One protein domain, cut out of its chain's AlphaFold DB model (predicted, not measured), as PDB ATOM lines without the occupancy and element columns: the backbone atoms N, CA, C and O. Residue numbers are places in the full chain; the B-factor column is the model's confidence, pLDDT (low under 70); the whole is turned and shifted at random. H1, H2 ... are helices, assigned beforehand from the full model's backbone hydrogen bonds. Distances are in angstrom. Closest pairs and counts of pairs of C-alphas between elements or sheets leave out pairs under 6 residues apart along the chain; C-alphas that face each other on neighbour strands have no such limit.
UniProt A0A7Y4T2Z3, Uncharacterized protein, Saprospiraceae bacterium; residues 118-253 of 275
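What this domain is: This is residues 118 to 253 of the 275 residues of an uncharacterized protein of Saprospiraceae bacterium (UniProt A0A7Y4T2Z3). Five long helices run alternately to and fro along the longest axis as an up-and-down bundle: H2, H3, H4 and H5 ring round its core, and H6 stands along the side of H5 and H2, meeting H5 only near their link. The short H1 fills one end, between parts of H3 and H5. The printed part has 136 residues, with six named helices in the order H1 to H6 and no named strand, and its class is all helix. It is compact, with a radius of gyration of the C-alphas of 15.3 A, and spans 44 by 31 by 21 A.

Where its parts are: Find C-alpha 204 at (210.707, 123.634, 159.218); from there H5, residues 204 to 226, runs 33.3 A to C-alpha 226 at (208.076, 156.573, 155.506). Before it comes H4, residues 178 to 200, also of 23 residues and 32.6 A long. H3 is residues 152 to 173, 32.6 A, and H2 is residues 128 to 146, 26.9 A. Look at the start of the printed part for H1, residues 118 to 126, 12.4 A. H6, residues 231 to 251, runs 30.4 A and ends at C-alpha 251, (232.924, 132.117, 157.363).

How they stand to each other: Begin at the hub, H5, which touches H1, H2, H4 and H6. It forms a hairpin with H4, at a shallow tilt of 19 degrees, opposite ways; look for their closest C-alphas at Ser 197 and Val 207, 5.5 A apart. H3 and H4 form another hairpin at 18 degrees, closest at the C-alphas of Ser 173 and Ala 181, 5.1 A. H2 touches H5 at a shallow tilt of 19 degrees, opposite ways, with C-alphas 142 and 206 closest at 7.1 A. H2 and H3 are a hairpin at a tilt of 36 degrees, only just steep; H2 touches with residues 128 to 136 alone, and the C-alphas of Ile 132 and Gly 159 are closest at 6.1 A. H5 and H6 are a hairpin too, but H5 touches H6 with residues 224 to 225 alone, closest at C-alphas 224 and 231, 5.1 A. H6 is close to H2 but not clearly touching, with C-alphas 141 and 250 closest at 7.9 A. H1 touches H5 at a steep tilt of 47 degrees, closest at C-alphas 120 and 225, 6.0 A, and touches H3 at 16 degrees, closest at C-alphas 121 and 170, 6.5 A. H1 and H2 meet only through their link. H3 and H5 are apart. In H1, H2, H4, H5 and H6 every O i to N i+4 pair is within hydrogen-bond range; in H3, 17 of 18 are.

The domain as a whole: The two C-alphas farthest apart are those of Phe 175 and Asn 252, at 48.0 A. The printed part has no cut, and its five links are tight. The mean pLDDT of the printed part is 83.4; look for low confidence, under 70, at residues 118 to 119 and 228 to 229 of this model.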
ATOM      1  N   TYR A 118     201.890 157.181 144.276       69.75
ATOM      2  CA  TYR A 118     202.771 156.918 143.145       69.75
ATOM      3  C   TYR A 118     204.251 157.241 143.390       69.75
ATOM      4  O   TYR A 118     205.107 156.432 143.055       69.75
ATOM      5  N   SER A 119     204.585 158.388 143.987       68.25
ATOM      6  CA  SER A 119     205.974 158.778 144.272       68.25
ATOM      7  C   SER A 119     206.592 157.936 145.389       68.25
ATOM      8  O   SER A 119     207.780 157.619 145.331       68.25
ATOM      9  N   LYS A 120     205.792 157.536 146.387       71.06
ATOM     10  CA  LYS A 120     206.215 156.582 147.424       71.06
ATOM     11  C   LYS A 120     206.508 155.208 146.823       71.06
ATOM     12  O   LYS A 120     207.566 154.642 147.093       71.06
ATOM     13  N   THR A 121     205.620 154.713 145.963       72.50
ATOM     14  CA  THR A 121     205.800 153.432 145.273       72.50
ATOM     15  C   THR A 121     206.959 153.470 144.273       72.50
ATOM     16  O   THR A 121     207.737 152.526 144.237       72.50
ATOM     17  N   ASP A 122     207.159 154.564 143.530       75.94
ATOM     18  CA  ASP A 122     208.297 154.728 142.607       75.94
ATOM     19  C   ASP A 122     209.646 154.625 143.333       75.94
ATOM     20  O   ASP A 122     210.544 153.898 142.898       75.94
ATOM     21  N   ARG A 123     209.775 155.293 144.488       71.94
ATOM     22  CA  ARG A 123     210.964 155.157 145.343       71.94
ATOM     23  C   ARG A 123     211.146 153.709 145.794       71.94
ATOM     24  O   ARG A 123     212.259 153.203 145.726       71.94
ATOM     25  N   ALA A 124     210.075 153.034 146.201       71.75
ATOM     26  CA  ALA A 124     210.131 151.647 146.650       71.75
ATOM     27  C   ALA A 124     210.545 150.673 145.525       71.75
ATOM     28  O   ALA A 124     211.395 149.808 145.741       71.75
ATOM     29  N   CYS A 125     210.028 150.866 144.307       75.69
ATOM     30  CA  CYS A 125     210.367 150.071 143.125       75.69
ATOM     31  C   CYS A 125     211.840 150.205 142.722       75.69
ATOM     32  O   CYS A 125     212.447 149.218 142.316       75.69
ATOM     33  N   LYS A 126     212.457 151.384 142.873       78.44
ATOM     34  CA  LYS A 126     213.900 151.559 142.603       78.44
ATOM     35  C   LYS A 126     214.777 150.665 143.483       78.44
ATOM     36  O   LYS A 126     215.833 150.224 143.042       78.44
ATOM     37  N   TYR A 127     214.319 150.350 144.693       75.19
ATOM     38  CA  TYR A 127     215.017 149.445 145.604       75.19
ATOM     39  C   TYR A 127     214.652 147.961 145.393       75.19
ATOM     40  O   TYR A 127     215.296 147.098 145.983       75.19
ATOM     41  N   LEU A 128     213.689 147.629 144.518       80.31
ATOM     42  CA  LEU A 128     213.232 146.251 144.269       80.31
ATOM     43  C   LEU A 128     214.372 145.308 143.871       80.31
ATOM     44  O   LEU A 128     214.448 144.187 144.375       80.31
ATOM     45  N   ILE A 129     215.271 145.764 142.993       81.38
ATOM     46  CA  ILE A 129     216.384 144.940 142.504       81.38
ATOM     47  C   ILE A 129     217.304 144.490 143.642       81.38
ATOM     48  O   ILE A 129     217.745 143.341 143.665       81.38
ATOM     49  N   LEU A 130     217.537 145.368 144.623       78.56
ATOM     50  CA  LEU A 130     218.340 145.053 145.794       78.56
ATOM     51  C   LEU A 130     217.671 143.950 146.623       78.56
ATOM     52  O   LEU A 130     218.334 143.006 147.042       78.56
ATOM     53  N   PHE A 131     216.356 144.038 146.826       77.06
ATOM     54  CA  PHE A 131     215.617 143.054 147.619       77.06
ATOM     55  C   PHE A 131     215.590 141.674 146.968       77.06
ATOM     56  O   PHE A 131     215.809 140.676 147.654       77.06
ATOM     57  N   ILE A 132     215.385 141.614 145.649       83.62
ATOM     58  CA  ILE A 132     215.454 140.353 144.900       83.62
ATOM     59  C   ILE A 132     216.836 139.716 145.084       83.62
ATOM     60  O   ILE A 132     216.919 138.531 145.398       83.62
ATOM     61  N   LEU A 133     217.909 140.506 144.963       84.19
ATOM     62  CA  LEU A 133     219.278 140.013 145.094       84.19
ATOM     63  C   LEU A 133     219.554 139.444 146.489       84.19
ATOM     64  O   LEU A 133     220.129 138.364 146.598       84.19
ATOM     65  N   VAL A 134     219.111 140.116 147.555       81.19
ATOM     66  CA  VAL A 134     219.346 139.617 148.918       81.19
ATOM     67  C   VAL A 134     218.514 138.375 149.233       81.19
ATOM     68  O   VAL A 134     219.020 137.450 149.866       81.19
ATOM     69  N   ILE A 135     217.265 138.300 148.773       83.88
ATOM     70  CA  ILE A 135     216.445 137.094 148.957       83.88
ATOM     71  C   ILE A 135     217.054 135.920 148.187       83.88
ATOM     72  O   ILE A 135     217.138 134.817 148.724       83.88
ATOM     73  N   PHE A 136     217.552 136.155 146.973       85.00
ATOM     74  CA  PHE A 136     218.239 135.131 146.187       85.00
ATOM     75  C   PHE A 136     219.536 134.685 146.864       85.00
ATOM     76  O   PHE A 136     219.786 133.487 146.957       85.00
ATOM     77  N   LEU A 137     220.317 135.620 147.409       83.38
ATOM     78  CA  LEU A 137     221.515 135.314 148.189       83.38
ATOM     79  C   LEU A 137     221.180 134.499 149.446       83.38
ATOM     80  O   LEU A 137     221.856 133.518 149.740       83.38
ATOM     81  N   SER A 138     220.116 134.854 150.166       79.50
ATOM     82  CA  SER A 138     219.659 134.099 151.337       79.50
ATOM     83  C   SER A 138     219.224 132.681 150.973       79.50
ATOM     84  O   SER A 138     219.513 131.744 151.720       79.50
ATOM     85  N   LEU A 139     218.517 132.511 149.856       81.12
ATOM     86  CA  LEU A 139     218.122 131.197 149.353       81.12
ATOM     87  C   LEU A 139     219.350 130.373 148.972       81.12
ATOM     88  O   LEU A 139     219.456 129.234 149.408       81.12
ATOM     89  N   PHE A 140     220.307 130.975 148.268       81.62
ATOM     90  CA  PHE A 140     221.569 130.342 147.893       81.62
ATOM     91  C   PHE A 140     222.389 129.898 149.117       81.62
ATOM     92  O   PHE A 140     222.871 128.769 149.171       81.62
ATOM     93  N   LEU A 141     222.496 130.739 150.151       78.69
ATOM     94  CA  LEU A 141     223.149 130.354 151.407       78.69
ATOM     95  C   LEU A 141     222.405 129.219 152.123       78.69
ATOM     96  O   LEU A 141     223.036 128.324 152.680       78.69
ATOM     97  N   THR A 142     221.071 129.228 152.085       76.81
ATOM     98  CA  THR A 142     220.243 128.145 152.640       76.81
ATOM     99  C   THR A 142     220.439 126.846 151.851       76.81
ATOM    100  O   THR A 142     220.494 125.774 152.453       76.81
ATOM    101  N   GLU A 143     220.586 126.944 150.528       81.38
ATOM    102  CA  GLU A 143     220.881 125.836 149.615       81.38
ATOM    103  C   GLU A 143     222.190 125.142 150.007       81.38
ATOM    104  O   GLU A 143     222.211 123.931 150.231       81.38
ATOM    105  N   ILE A 144     223.256 125.929 150.188       78.19
ATOM    106  CA  ILE A 144     224.577 125.438 150.596       78.19
ATOM    107  C   ILE A 144     224.531 124.836 152.003       78.19
ATOM    108  O   ILE A 144     225.048 123.742 152.223       78.19
ATOM    109  N   TYR A 145     223.908 125.532 152.958       76.56
ATOM    110  CA  TYR A 145     223.923 125.125 154.363       76.56
ATOM    111  C   TYR A 145     223.125 123.839 154.620       76.56
ATOM    112  O   TYR A 145     223.570 122.977 155.372       76.56
ATOM    113  N   TYR A 146     221.954 123.689 153.990       73.56
ATOM    114  CA  TYR A 146     221.085 122.522 154.188       73.56
ATOM    115  C   TYR A 146     221.225 121.443 153.102       73.56
ATOM    116  O   TYR A 146     220.541 120.423 153.189       73.56
ATOM    117  N   ARG A 147     222.088 121.638 152.093       72.81
ATOM    118  CA  ARG A 147     222.318 120.713 150.964       72.81
ATOM    119  C   ARG A 147     221.038 120.315 150.206       72.81
ATOM    120  O   ARG A 147     220.925 119.206 149.685       72.81
ATOM    121  N   ILE A 148     220.059 121.215 150.140       70.31
ATOM    122  CA  ILE A 148     218.804 121.016 149.394       70.31
ATOM    123  C   ILE A 148     219.003 121.586 147.994       70.31
ATOM    124  O   ILE A 148     219.485 122.696 147.892       70.31
ATOM    125  N   LYS A 149     218.600 120.892 146.922       72.62
ATOM    126  CA  LYS A 149     218.630 121.459 145.559       72.62
ATOM    127  C   LYS A 149     217.324 122.197 145.272       72.62
ATOM    128  O   LYS A 149     216.278 121.559 145.150       72.62
ATOM    129  N   VAL A 150     217.377 123.520 145.154       76.25
ATOM    130  CA  VAL A 150     216.220 124.346 144.773       76.25
ATOM    131  C   VAL A 150     216.226 124.517 143.253       76.25
ATOM    132  O   VAL A 150     217.242 124.866 142.658       76.25
ATOM    133  N   HIS A 151     215.100 124.256 142.587       79.38
ATOM    134  CA  HIS A 151     215.039 124.357 141.126       79.38
ATOM    135  C   HIS A 151     215.036 125.831 140.680       79.38
ATOM    136  O   HIS A 151     214.333 126.649 141.272       79.38
ATOM    137  N   LEU A 152     215.727 126.171 139.582       78.19
ATOM    138  CA  LEU A 152     215.840 127.553 139.073       78.19
ATOM    139  C   LEU A 152     214.475 128.246 138.886       78.19
ATOM    140  O   LEU A 152     214.314 129.432 139.162       78.19
ATOM    141  N   PHE A 153     213.459 127.485 138.477       83.50
ATOM    142  CA  PHE A 153     212.084 127.978 138.339       83.50
ATOM    143  C   PHE A 153     211.490 128.525 139.654       83.50
ATOM    144  O   PHE A 153     210.752 129.509 139.641       83.50
ATOM    145  N   GLN A 154     211.830 127.930 140.800       85.50
ATOM    146  CA  GLN A 154     211.308 128.333 142.111       85.50
ATOM    147  C   GLN A 154     211.881 129.683 142.562       85.50
ATOM    148  O   GLN A 154     211.159 130.484 143.154       85.50
ATOM    149  N   TYR A 155     213.136 129.977 142.205       85.69
ATOM    150  CA  TYR A 155     213.730 131.302 142.391       85.69
ATOM    151  C   TYR A 155     212.949 132.376 141.629       85.69
ATOM    152  O   TYR A 155     212.606 133.420 142.187       85.69
ATOM    153  N   GLY A 156     212.600 132.083 140.372       86.00
ATOM    154  CA  GLY A 156     211.773 132.965 139.551       86.00
ATOM    155  C   GLY A 156     210.426 133.271 140.205       86.00
ATOM    156  O   GLY A 156     210.044 134.434 140.300       86.00
ATOM    157  N   LEU A 157     209.735 132.251 140.726       89.25
ATOM    158  CA  LEU A 157     208.435 132.420 141.386       89.25
ATOM    159  C   LEU A 157     208.498 133.305 142.639       89.25
ATOM    160  O   LEU A 157     207.616 134.141 142.831       89.25
ATOM    161  N   ILE A 158     209.544 133.176 143.463       88.50
ATOM    162  CA  ILE A 158     209.741 134.052 144.632       88.50
ATOM    163  C   ILE A 158     209.987 135.495 144.175       88.50
ATOM    164  O   ILE A 158     209.393 136.425 144.722       88.50
ATOM    165  N   GLY A 159     210.796 135.687 143.129       87.69
ATOM    166  CA  GLY A 159     210.999 136.996 142.503       87.69
ATOM    167  C   GLY A 159     209.695 137.619 141.989       87.69
ATOM    168  O   GLY A 159     209.420 138.790 142.254       87.69
ATOM    169  N   PHE A 160     208.847 136.832 141.324       90.38
ATOM    170  CA  PHE A 160     207.531 137.288 140.870       90.38
ATOM    171  C   PHE A 160     206.602 137.651 142.031       90.38
ATOM    172  O   PHE A 160     205.918 138.670 141.950       90.38
ATOM    173  N   ALA A 161     206.602 136.886 143.126       91.19
ATOM    174  CA  ALA A 161     205.822 137.222 144.317       91.19
ATOM    175  C   ALA A 161     206.237 138.586 144.905       91.19
ATOM    176  O   ALA A 161     205.380 139.398 145.258       91.19
ATOM    177  N   LEU A 162     207.542 138.876 144.936       88.94
ATOM    178  CA  LEU A 162     208.066 140.179 145.353       88.94
ATOM    179  C   LEU A 162     207.676 141.302 144.389       88.94
ATOM    180  O   LEU A 162     207.383 142.405 144.836       88.94
ATOM    181  N   ALA A 163     207.637 141.055 143.080       88.12
ATOM    182  CA  ALA A 163     207.166 142.051 142.117       88.12
ATOM    183  C   ALA A 163     205.660 142.341 142.289       88.12
ATOM    184  O   ALA A 163     205.242 143.502 142.282       88.12
ATOM    185  N   ILE A 164     204.854 141.297 142.514       91.81
ATOM    186  CA  ILE A 164     203.405 141.401 142.749       91.81
ATOM    187  C   ILE A 164     203.097 142.235 143.995       91.81
ATOM    188  O   ILE A 164     202.109 142.967 143.991       91.81
ATOM    189  N   PHE A 165     203.945 142.198 145.027       91.25
ATOM    190  CA  PHE A 165     203.799 143.066 146.199       91.25
ATOM    191  C   PHE A 165     203.671 144.549 145.820       91.25
ATOM    192  O   PHE A 165     202.762 145.221 146.302       91.25
ATOM    193  N   PHE A 166     204.533 145.062 144.935       87.12
ATOM    194  CA  PHE A 166     204.502 146.477 144.539       87.12
ATOM    195  C   PHE A 166     203.294 146.806 143.660       87.12
ATOM    196  O   PHE A 166     202.723 147.889 143.789       87.12
ATOM    197  N   ALA A 167     202.873 145.868 142.807       89.62
ATOM    198  CA  ALA A 167     201.661 146.020 142.006       89.62
ATOM    199  C   ALA A 167     200.400 146.066 142.890       89.62
ATOM    200  O   ALA A 167     199.553 146.940 142.705       89.62
ATOM    201  N   LEU A 168     200.308 145.177 143.887       91.44
ATOM    202  CA  LEU A 168     199.235 145.175 144.885       91.44
ATOM    203  C   LEU A 168     199.250 146.451 145.723       91.44
ATOM    204  O   LEU A 168     198.211 147.092 145.860       91.44
ATOM    205  N   LEU A 169     200.420 146.854 146.225       89.56
ATOM    206  CA  LEU A 169     200.573 148.075 147.010       89.56
ATOM    207  C   LEU A 169     200.065 149.288 146.232       89.56
ATOM    208  O   LEU A 169     199.286 150.069 146.774       89.56
ATOM    209  N   LEU A 170     200.478 149.423 144.967       86.88
ATOM    210  CA  LEU A 170     200.052 150.520 144.108       86.88
ATOM    211  C   LEU A 170     198.538 150.503 143.913       86.88
ATOM    212  O   LEU A 170     197.879 151.477 144.266       86.88
ATOM    213  N   SER A 171     197.997 149.384 143.429       90.19
ATOM    214  CA  SER A 171     196.575 149.252 143.113       90.19
ATOM    215  C   SER A 171     195.684 149.470 144.334       90.19
ATOM    216  O   SER A 171     194.677 150.160 144.238       90.19
ATOM    217  N   ILE A 172     196.047 148.922 145.496       88.75
ATOM    218  CA  ILE A 172     195.243 149.057 146.715       88.75
ATOM    219  C   ILE A 172     195.362 150.481 147.280       88.75
ATOM    220  O   ILE A 172     194.366 151.039 147.741       88.75
ATOM    221  N   SER A 173     196.543 151.108 147.199       86.00
ATOM    222  CA  SER A 173     196.751 152.483 147.685       86.00
ATOM    223  C   SER A 173     195.960 153.551 146.922       86.00
ATOM    224  O   SER A 173     195.858 154.677 147.398       86.00
ATOM    225  N   GLU A 174     195.389 153.217 145.762       82.56
ATOM    226  CA  GLU A 174     194.480 154.111 145.035       82.56
ATOM    227  C   GLU A 174     193.104 154.222 145.693       82.56
ATOM    228  O   GLU A 174     192.450 155.257 145.578       82.56
ATOM    229  N   PHE A 175     192.666 153.173 146.390       83.81
ATOM    230  CA  PHE A 175     191.332 153.110 146.986       83.81
ATOM    231  C   PHE A 175     191.340 153.363 148.497       83.81
ATOM    232  O   PHE A 175     190.325 153.794 149.042       83.81
ATOM    233  N   ILE A 176     192.456 153.094 149.184       85.38
ATOM    234  CA  ILE A 176     192.577 153.229 150.644       85.38
ATOM    235  C   ILE A 176     193.891 153.900 151.064       85.38
ATOM    236  O   ILE A 176     194.837 154.010 150.289       85.38
ATOM    237  N   ASN A 177     193.984 154.304 152.336       84.56
ATOM    238  CA  ASN A 177     195.193 154.895 152.912       84.56
ATOM    239  C   ASN A 177     196.438 154.011 152.702       84.56
ATOM    240  O   ASN A 177     196.398 152.793 152.892       84.56
ATOM    241  N   PHE A 178     197.578 154.656 152.422       83.81
ATOM    242  CA  PHE A 178     198.855 153.993 152.126       83.81
ATOM    243  C   PHE A 178     199.267 152.942 153.166       83.81
ATOM    244  O   PHE A 178     199.641 151.835 152.801       83.81
ATOM    245  N   ASN A 179     199.185 153.271 154.459       88.69
ATOM    246  CA  ASN A 179     199.632 152.371 155.527       88.69
ATOM    247  C   ASN A 179     198.787 151.088 155.576       88.69
ATOM    248  O   ASN A 179     199.323 150.000 155.774       88.69
ATOM    249  N   SER A 180     197.479 151.206 155.339       89.88
ATOM    250  CA  SER A 180     196.567 150.063 155.277       89.88
ATOM    251  C   SER A 180     196.803 149.233 154.014       89.88
ATOM    252  O   SER A 180     196.892 148.009 154.096       89.88
ATOM    253  N   ALA A 181     196.988 149.886 152.860       91.31
ATOM    254  CA  ALA A 181     197.352 149.220 151.604       91.31
ATOM    255  C   ALA A 181     198.660 148.429 151.735       91.31
ATOM    256  O   ALA A 181     198.765 147.296 151.254       91.31
ATOM    257  N   TYR A 182     199.630 149.009 152.443       91.75
ATOM    258  CA  TYR A 182     200.897 148.374 152.764       91.75
ATOM    259  C   TYR A 182     200.715 147.128 153.614       91.75
ATOM    260  O   TYR A 182     201.200 146.069 153.231       91.75
ATOM    261  N   ALA A 183     199.990 147.230 154.731       94.06
ATOM    262  CA  ALA A 183     199.764 146.103 155.630       94.06
ATOM    263  C   ALA A 183     199.068 144.928 154.923       94.06
ATOM    264  O   ALA A 183     199.499 143.786 155.070       94.06
ATOM    265  N   ILE A 184     198.044 145.206 154.111       95.25
ATOM    266  CA  ILE A 184     197.320 144.175 153.354       95.25
ATOM    267  C   ILE A 184     198.257 143.493 152.353       95.25
ATOM    268  O   ILE A 184     198.390 142.272 152.374       95.25
ATOM    269  N   SER A 185     198.972 144.272 151.536       93.88
ATOM    270  CA  SER A 185     199.904 143.732 150.533       93.88
ATOM    271  C   SER A 185     201.035 142.927 151.181       93.88
ATOM    272  O   SER A 185     201.389 141.845 150.709       93.88
ATOM    273  N   PHE A 186     201.567 143.432 152.296       93.69
ATOM    274  CA  PHE A 186     202.608 142.795 153.097       93.69
ATOM    275  C   PHE A 186     202.165 141.424 153.614       93.69
ATOM    276  O   PHE A 186     202.866 140.431 153.408       93.69
ATOM    277  N   ILE A 187     200.995 141.355 154.252       95.62
ATOM    278  CA  ILE A 187     200.453 140.112 154.808       95.62
ATOM    279  C   ILE A 187     200.164 139.115 153.683       95.62
ATOM    280  O   ILE A 187     200.580 137.959 153.775       95.62
ATOM    281  N   SER A 188     199.521 139.554 152.599       95.62
ATOM    282  CA  SER A 188     199.181 138.690 151.465       95.62
ATOM    283  C   SER A 188     200.413 138.034 150.839       95.62
ATOM    284  O   SER A 188     200.426 136.817 150.647       95.62
ATOM    285  N   VAL A 189     201.470 138.803 150.561       94.38
ATOM    286  CA  VAL A 189     202.685 138.259 149.930       94.38
ATOM    287  C   VAL A 189     203.520 137.440 150.914       94.38
ATOM    288  O   VAL A 189     204.065 136.405 150.533       94.38
ATOM    289  N   THR A 190     203.564 137.827 152.190       93.12
ATOM    290  CA  THR A 190     204.238 137.031 153.228       93.12
ATOM    291  C   THR A 190     203.589 135.657 153.382       93.12
ATOM    292  O   THR A 190     204.295 134.651 153.418       93.12
ATOM    293  N   ILE A 191     202.253 135.583 153.408       95.00
ATOM    294  CA  ILE A 191     201.520 134.309 153.465       95.00
ATOM    295  C   ILE A 191     201.794 133.473 152.212       95.00
ATOM    296  O   ILE A 191     202.063 132.277 152.329       95.00
ATOM    297  N   LEU A 192     201.772 134.090 151.028       94.06
ATOM    298  CA  LEU A 192     202.063 133.405 149.769       94.06
ATOM    299  C   LEU A 192     203.459 132.760 149.788       94.06
ATOM    300  O   LEU A 192     203.589 131.576 149.480       94.06
ATOM    301  N   ILE A 193     204.487 133.507 150.205       91.12
ATOM    302  CA  ILE A 193     205.863 132.996 150.284       91.12
ATOM    303  C   ILE A 193     206.001 131.949 151.398       91.12
ATOM    304  O   ILE A 193     206.656 130.930 151.189       91.12
ATOM    305  N   PHE A 194     205.354 132.134 152.551       91.94
ATOM    306  CA  PHE A 194     205.355 131.144 153.633       91.94
ATOM    307  C   PHE A 194     204.763 129.804 153.167       91.94
ATOM    308  O   PHE A 194     205.397 128.759 153.325       91.94
ATOM    309  N   LEU A 195     203.590 129.823 152.525       91.81
ATOM    310  CA  LEU A 195     202.948 128.620 151.986       91.81
ATOM    311  C   LEU A 195     203.801 127.956 150.900       91.81
ATOM    312  O   LEU A 195     203.966 126.736 150.908       91.81
ATOM    313  N   PHE A 196     204.385 128.756 150.007       89.25
ATOM    314  CA  PHE A 196     205.276 128.261 148.963       89.25
ATOM    315  C   PHE A 196     206.535 127.610 149.547       89.25
ATOM    316  O   PHE A 196     206.895 126.493 149.181       89.25
ATOM    317  N   SER A 197     207.168 128.263 150.522       86.00
ATOM    318  CA  SER A 197     208.375 127.759 151.177       86.00
ATOM    319  C   SER A 197     208.119 126.459 151.942       86.00
ATOM    320  O   SER A 197     208.934 125.544 151.860       86.00
ATOM    321  N   LYS A 198     206.954 126.314 152.589       88.31
ATOM    322  CA  LYS A 198     206.524 125.057 153.221       88.31
ATOM    323  C   LYS A 198     206.388 123.906 152.218       88.31
ATOM    324  O   LYS A 198     206.602 122.759 152.592       88.31
ATOM    325  N   SER A 199     206.026 124.196 150.969       84.75
ATOM    326  CA  SER A 199     205.935 123.184 149.912       84.75
ATOM    327  C   SER A 199     207.298 122.775 149.347       84.75
ATOM    328  O   SER A 199     207.413 121.677 148.812       84.75
ATOM    329  N   ILE A 200     208.306 123.651 149.417       82.44
ATOM    330  CA  ILE A 200     209.648 123.406 148.862       82.44
ATOM    331  C   ILE A 200     210.565 122.751 149.887       82.44
ATOM    332  O   ILE A 200     211.281 121.802 149.571       82.44
ATOM    333  N   PHE A 201     210.580 123.273 151.111       79.06
ATOM    334  CA  PHE A 201     211.510 122.830 152.134       79.06
ATOM    335  C   PHE A 201     210.875 121.750 153.005       79.06
ATOM    336  O   PHE A 201     209.849 121.967 153.645       79.06
ATOM    337  N   SER A 202     211.537 120.595 153.089       72.12
ATOM    338  CA  SER A 202     211.150 119.528 154.020       72.12
ATOM    339  C   SER A 202     211.410 119.922 155.486       72.12
ATOM    340  O   SER A 202     210.663 119.541 156.387       72.12
ATOM    341  N   ASN A 203     212.437 120.746 155.739       79.62
ATOM    342  CA  ASN A 203     212.800 121.199 157.079       79.62
ATOM    343  C   ASN A 203     212.056 122.487 157.477       79.62
ATOM    344  O   ASN A 203     212.161 123.515 156.806       79.62
ATOM    345  N   LYS A 204     211.391 122.464 158.639       84.50
ATOM    346  CA  LYS A 204     210.707 123.634 159.218       84.50
ATOM    347  C   LYS A 204     211.664 124.801 159.490       84.50
ATOM    348  O   LYS A 204     211.245 125.947 159.372       84.50
ATOM    349  N   SER A 205     212.932 124.530 159.813       81.31
ATOM    350  CA  SER A 205     213.933 125.577 160.079       81.31
ATOM    351  C   SER A 205     214.131 126.503 158.870       81.31
ATOM    352  O   SER A 205     214.080 127.723 159.002       81.31
ATOM    353  N   SER A 206     214.258 125.932 157.668       79.44
ATOM    354  CA  SER A 206     214.457 126.690 156.426       79.44
ATOM    355  C   SER A 206     213.226 127.526 156.050       79.44
ATOM    356  O   SER A 206     213.366 128.660 155.596       79.44
ATOM    357  N   VAL A 207     212.020 127.002 156.308       86.19
ATOM    358  CA  VAL A 207     210.743 127.721 156.120       86.19
ATOM    359  C   VAL A 207     210.689 128.971 157.002       86.19
ATOM    360  O   VAL A 207     210.382 130.063 156.516       86.19
ATOM    361  N   TYR A 208     211.016 128.829 158.290       86.94
ATOM    362  CA  TYR A 208     211.029 129.956 159.224       86.94
ATOM    363  C   TYR A 208     212.121 130.970 158.896       86.94
ATOM    364  O   TYR A 208     211.849 132.167 158.947       86.94
ATOM    365  N   LEU A 209     213.316 130.516 158.507       84.00
ATOM    366  CA  LEU A 209     214.412 131.400 158.119       84.00
ATOM    367  C   LEU A 209     214.015 132.286 156.934       84.00
ATOM    368  O   LEU A 209     214.107 133.509 157.031       84.00
ATOM    369  N   LEU A 210     213.495 131.694 155.852       83.88
ATOM    370  CA  LEU A 210     213.086 132.454 154.669       83.88
ATOM    371  C   LEU A 210     211.928 133.413 154.975       83.88
ATOM    372  O   LEU A 210     211.949 134.571 154.566       83.88
ATOM    373  N   SER A 211     210.929 132.951 155.723       88.25
ATOM    374  CA  SER A 211     209.753 133.768 156.044       88.25
ATOM    375  C   SER A 211     210.102 134.927 156.977       88.25
ATOM    376  O   SER A 211     209.658 136.052 156.756       88.25
ATOM    377  N   SER A 212     210.952 134.689 157.981       88.44
ATOM    378  CA  SER A 212     211.465 135.737 158.870       88.44
ATOM    379  C   SER A 212     212.287 136.766 158.105       88.44
ATOM    380  O   SER A 212     212.206 137.963 158.390       88.44
ATOM    381  N   LEU A 213     213.069 136.314 157.127       85.25
ATOM    382  CA  LEU A 213     213.857 137.192 156.281       85.25
ATOM    383  C   LEU A 213     212.932 138.110 155.468       85.25
ATOM    384  O   LEU A 213     213.067 139.327 155.549       85.25
ATOM    385  N   VAL A 214     211.924 137.554 154.789       88.56
ATOM    386  CA  VAL A 214     210.915 138.324 154.035       88.56
ATOM    387  C   VAL A 214     210.174 139.332 154.919       88.56
ATOM    388  O   VAL A 214     210.037 140.492 154.531       88.56
ATOM    389  N   ILE A 215     209.750 138.928 156.121       91.94
ATOM    390  CA  ILE A 215     209.104 139.823 157.094       91.94
ATOM    391  C   ILE A 215     210.023 140.992 157.444       91.94
ATOM    392  O   ILE A 215     209.617 142.146 157.334       91.94
ATOM    393  N   THR A 216     211.273 140.693 157.804       87.50
ATOM    394  CA  THR A 216     212.286 141.703 158.135       87.50
ATOM    395  C   THR A 216     212.469 142.685 156.978       87.50
ATOM    396  O   THR A 216     212.431 143.899 157.181       87.50
ATOM    397  N   PHE A 217     212.585 142.179 155.748       84.50
ATOM    398  CA  PHE A 217     212.728 143.001 154.545       84.50
ATOM    399  C   PHE A 217     211.540 143.928 154.315       84.50
ATOM    400  O   PHE A 217     211.729 145.128 154.110       84.50
ATOM    401  N   PHE A 218     210.318 143.411 154.383       88.31
ATOM    402  CA  PHE A 218     209.136 144.248 154.240       88.31
ATOM    403  C   PHE A 218     208.975 145.232 155.410       88.31
ATOM    404  O   PHE A 218     208.523 146.352 155.197       88.31
ATOM    405  N   SER A 219     209.397 144.917 156.635       89.06
ATOM    406  CA  SER A 219     209.444 145.928 157.702       89.06
ATOM    407  C   SER A 219     210.427 147.060 157.373       89.06
ATOM    408  O   SER A 219     210.091 148.233 157.534       89.06
ATOM    409  N   PHE A 220     211.605 146.739 156.837       83.38
ATOM    410  CA  PHE A 220     212.566 147.753 156.395       83.38
ATOM    411  C   PHE A 220     212.045 148.608 155.237       83.38
ATOM    412  O   PHE A 220     212.220 149.825 155.258       83.38
ATOM    413  N   ILE A 221     211.368 148.007 154.256       83.94
ATOM    414  CA  ILE A 221     210.744 148.750 153.150       83.94
ATOM    415  C   ILE A 221     209.742 149.772 153.692       83.94
ATOM    416  O   ILE A 221     209.751 150.922 153.254       83.94
ATOM    417  N   PHE A 222     208.929 149.393 154.680       86.62
ATOM    418  CA  PHE A 222     207.981 150.311 155.309       86.62
ATOM    419  C   PHE A 222     208.690 151.526 155.920       86.62
ATOM    420  O   PHE A 222     208.290 152.665 155.674       86.62
ATOM    421  N   ILE A 223     209.788 151.291 156.648       84.75
ATOM    422  CA  ILE A 223     210.612 152.354 157.235       84.75
ATOM    423  C   ILE A 223     211.177 153.260 156.131       84.75
ATOM    424  O   ILE A 223     211.019 154.475 156.204       84.75
ATOM    425  N   ILE A 224     211.779 152.695 155.080       80.88
ATOM    426  CA  ILE A 224     212.379 153.468 153.979       80.88
ATOM    427  C   ILE A 224     211.338 154.349 153.280       80.88
ATOM    428  O   ILE A 224     211.626 155.505 152.977       80.88
ATOM    429  N   ILE A 225     210.129 153.836 153.036       79.31
ATOM    430  CA  ILE A 225     209.072 154.603 152.364       79.31
ATOM    431  C   ILE A 225     208.549 155.743 153.249       79.31
ATOM    432  O   ILE A 225     208.165 156.798 152.734       79.31
ATOM    433  N   GLN A 226     208.524 155.548 154.567       78.81
ATOM    434  CA  GLN A 226     208.076 156.573 155.506       78.81
ATOM    435  C   GLN A 226     209.104 157.707 155.663       78.81
ATOM    436  O   GLN A 226     208.737 158.838 155.985       78.81
ATOM    437  N   LEU A 227     210.383 157.425 155.412       77.81
ATOM    438  CA  LEU A 227     211.476 158.378 155.547       77.81
ATOM    439  C   LEU A 227     211.698 159.163 154.253       77.81
ATOM    440  O   LEU A 227     212.341 158.702 153.315       77.81
ATOM    441  N   GLU A 228     211.213 160.400 154.206       66.44
ATOM    442  CA  GLU A 228     211.312 161.201 152.984       66.44
ATOM    443  C   GLU A 228     212.737 161.695 152.685       66.44
ATOM    444  O   GLU A 228     213.177 161.636 151.537       66.44
ATOM    445  N   LYS A 229     213.463 162.164 153.710       67.00
ATOM    446  CA  LYS A 229     214.802 162.778 153.572       67.00
ATOM    447  C   LYS A 229     215.954 161.855 153.974       67.00
ATOM    448  O   LYS A 229     217.079 162.057 153.532       67.00
ATOM    449  N   THR A 230     215.694 160.834 154.790       73.88
ATOM    450  CA  THR A 230     216.724 159.951 155.375       73.88
ATOM    451  C   THR A 230     216.734 158.539 154.785       73.88
ATOM    452  O   THR A 230     217.483 157.686 155.261       73.88
ATOM    453  N   ALA A 231     215.971 158.289 153.713       76.19
ATOM    454  CA  ALA A 231     215.912 156.989 153.040       76.19
ATOM    455  C   ALA A 231     217.298 156.440 152.655       76.19
ATOM    456  O   ALA A 231     217.564 155.256 152.857       76.19
ATOM    457  N   LEU A 232     218.196 157.297 152.151       76.75
ATOM    458  CA  LEU A 232     219.546 156.889 151.750       76.75
ATOM    459  C   LEU A 232     220.361 156.367 152.942       76.75
ATOM    460  O   LEU A 232     220.985 155.313 152.848       76.75
ATOM    461  N   LEU A 233     220.313 157.077 154.074       81.69
ATOM    462  CA  LEU A 233     221.037 156.697 155.287       81.69
ATOM    463  C   LEU A 233     220.592 155.309 155.762       81.69
ATOM    464  O   LEU A 233     221.416 154.409 155.906       81.69
ATOM    465  N   PHE A 234     219.284 155.108 155.922       82.75
ATOM    466  CA  PHE A 234     218.742 153.822 156.363       82.75
ATOM    467  C   PHE A 234     219.006 152.696 155.355       82.75
ATOM    468  O   PHE A 234     219.357 151.590 155.765       82.75
ATOM    469  N   GLY A 235     218.923 152.978 154.051       79.62
ATOM    470  CA  GLY A 235     219.262 152.014 153.004       79.62
ATOM    471  C   GLY A 235     220.722 151.549 153.073       79.62
ATOM    472  O   GLY A 235     220.988 150.351 152.990       79.62
ATOM    473  N   THR A 236     221.670 152.467 153.289       83.69
ATOM    474  CA  THR A 236     223.099 152.114 153.410       83.69
ATOM    475  C   THR A 236     223.409 151.312 154.673       83.69
ATOM    476  O   THR A 236     224.142 150.328 154.593       83.69
ATOM    477  N   ILE A 237     222.809 151.664 155.816       87.31
ATOM    478  CA  ILE A 237     222.954 150.912 157.074       87.31
ATOM    479  C   ILE A 237     222.419 149.486 156.911       87.31
ATOM    480  O   ILE A 237     223.061 148.522 157.333       87.31
ATOM    481  N   MET A 238     221.261 149.339 156.266       83.00
ATOM    482  CA  MET A 238     220.661 148.040 155.977       83.00
ATOM    483  C   MET A 238     221.559 147.192 155.070       83.00
ATOM    484  O   MET A 238     221.844 146.041 155.399       83.00
ATOM    485  N   LEU A 239     222.048 147.763 153.963       81.81
ATOM    486  CA  LEU A 239     222.940 147.069 153.035       81.81
ATOM    487  C   LEU A 239     224.237 146.621 153.719       81.81
ATOM    488  O   LEU A 239     224.658 145.478 153.554       81.81
ATOM    489  N   PHE A 240     224.835 147.503 154.521       87.38
ATOM    490  CA  PHE A 240     226.026 147.198 155.305       87.38
ATOM    491  C   PHE A 240     225.777 146.047 156.287       87.38
ATOM    492  O   PHE A 240     226.572 145.114 156.363       87.38
ATOM    493  N   SER A 241     224.643 146.077 156.990       86.69
ATOM    494  CA  SER A 241     224.272 145.050 157.971       86.69
ATOM    495  C   SER A 241     224.063 143.685 157.311       86.69
ATOM    496  O   SER A 241     224.539 142.672 157.818       86.69
ATOM    497  N   ILE A 242     223.399 143.654 156.150       83.44
ATOM    498  CA  ILE A 242     223.198 142.435 155.354       83.44
ATOM    499  C   ILE A 242     224.536 141.882 154.867       83.44
ATOM    500  O   ILE A 242     224.774 140.679 154.982       83.44
ATOM    501  N   LEU A 243     225.415 142.736 154.335       83.75
ATOM    502  CA  LEU A 243     226.733 142.318 153.866       83.75
ATOM    503  C   LEU A 243     227.572 141.742 155.014       83.75
ATOM    504  O   LEU A 243     228.135 140.660 154.868       83.75
ATOM    505  N   ALA A 244     227.594 142.411 156.170       86.56
ATOM    506  CA  ALA A 244     228.300 141.941 157.360       86.56
ATOM    507  C   ALA A 244     227.751 140.591 157.857       86.56
ATOM    508  O   ALA A 244     228.523 139.670 158.125       86.56
ATOM    509  N   ALA A 245     226.424 140.441 157.914       83.75
ATOM    510  CA  ALA A 245     225.779 139.182 158.282       83.75
ATOM    511  C   ALA A 245     226.106 138.061 157.285       83.75
ATOM    512  O   ALA A 245     226.434 136.950 157.694       83.75
ATOM    513  N   THR A 246     226.076 138.361 155.984       79.94
ATOM    514  CA  THR A 246     226.438 137.416 154.918       79.94
ATOM    515  C   THR A 246     227.876 136.944 155.098       79.94
ATOM    516  O   THR A 246     228.100 135.739 155.151       79.94
ATOM    517  N   MET A 247     228.827 137.873 155.267       84.31
ATOM    518  CA  MET A 247     230.241 137.559 155.487       84.31
ATOM    519  C   MET A 247     230.430 136.641 156.701       84.31
ATOM    520  O   MET A 247     231.078 135.600 156.583       84.31
ATOM    521  N   TYR A 248     229.800 136.977 157.831       84.75
ATOM    522  CA  TYR A 248     229.872 136.190 159.064       84.75
ATOM    523  C   TYR A 248     229.286 134.777 158.914       84.75
ATOM    524  O   TYR A 248     229.851 133.799 159.409       84.75
ATOM    525  N   VAL A 249     228.157 134.639 158.212       81.00
ATOM    526  CA  VAL A 249     227.554 133.324 157.954       81.00
ATOM    527  C   VAL A 249     228.451 132.503 157.034       81.00
ATOM    528  O   VAL A 249     228.713 131.341 157.339       81.00
ATOM    529  N   THR A 250     228.985 133.095 155.959       80.50
ATOM    530  CA  THR A 250     229.866 132.380 155.022       80.50
ATOM    531  C   THR A 250     231.156 131.879 155.665       80.50
ATOM    532  O   THR A 250     231.621 130.807 155.292       80.50
ATOM    533  N   THR A 251     231.710 132.576 156.662       78.56
ATOM    534  CA  THR A 251     232.924 132.117 157.363       78.56
ATOM    535  C   THR A 251     232.708 130.876 158.228       78.56
ATOM    536  O   THR A 251     233.653 130.129 158.455       78.56
ATOM    537  N   ASN A 252     231.478 130.622 158.687       70.75
ATOM    538  CA  ASN A 252     231.159 129.453 159.514       70.75
ATOM    539  C   ASN A 252     230.816 128.200 158.688       70.75
ATOM    540  O   ASN A 252     230.561 127.135 159.253       70.75
ATOM    541  N   ILE A 253     230.805 128.300 157.355       74.06
ATOM    542  CA  ILE A 253     230.544 127.167 156.467       74.06
ATOM    543  C   ILE A 253     231.853 126.390 156.282       74.06
ATOM    544  O   ILE A 253     232.788 126.861 155.633       74.06
TER     545      ILE A 253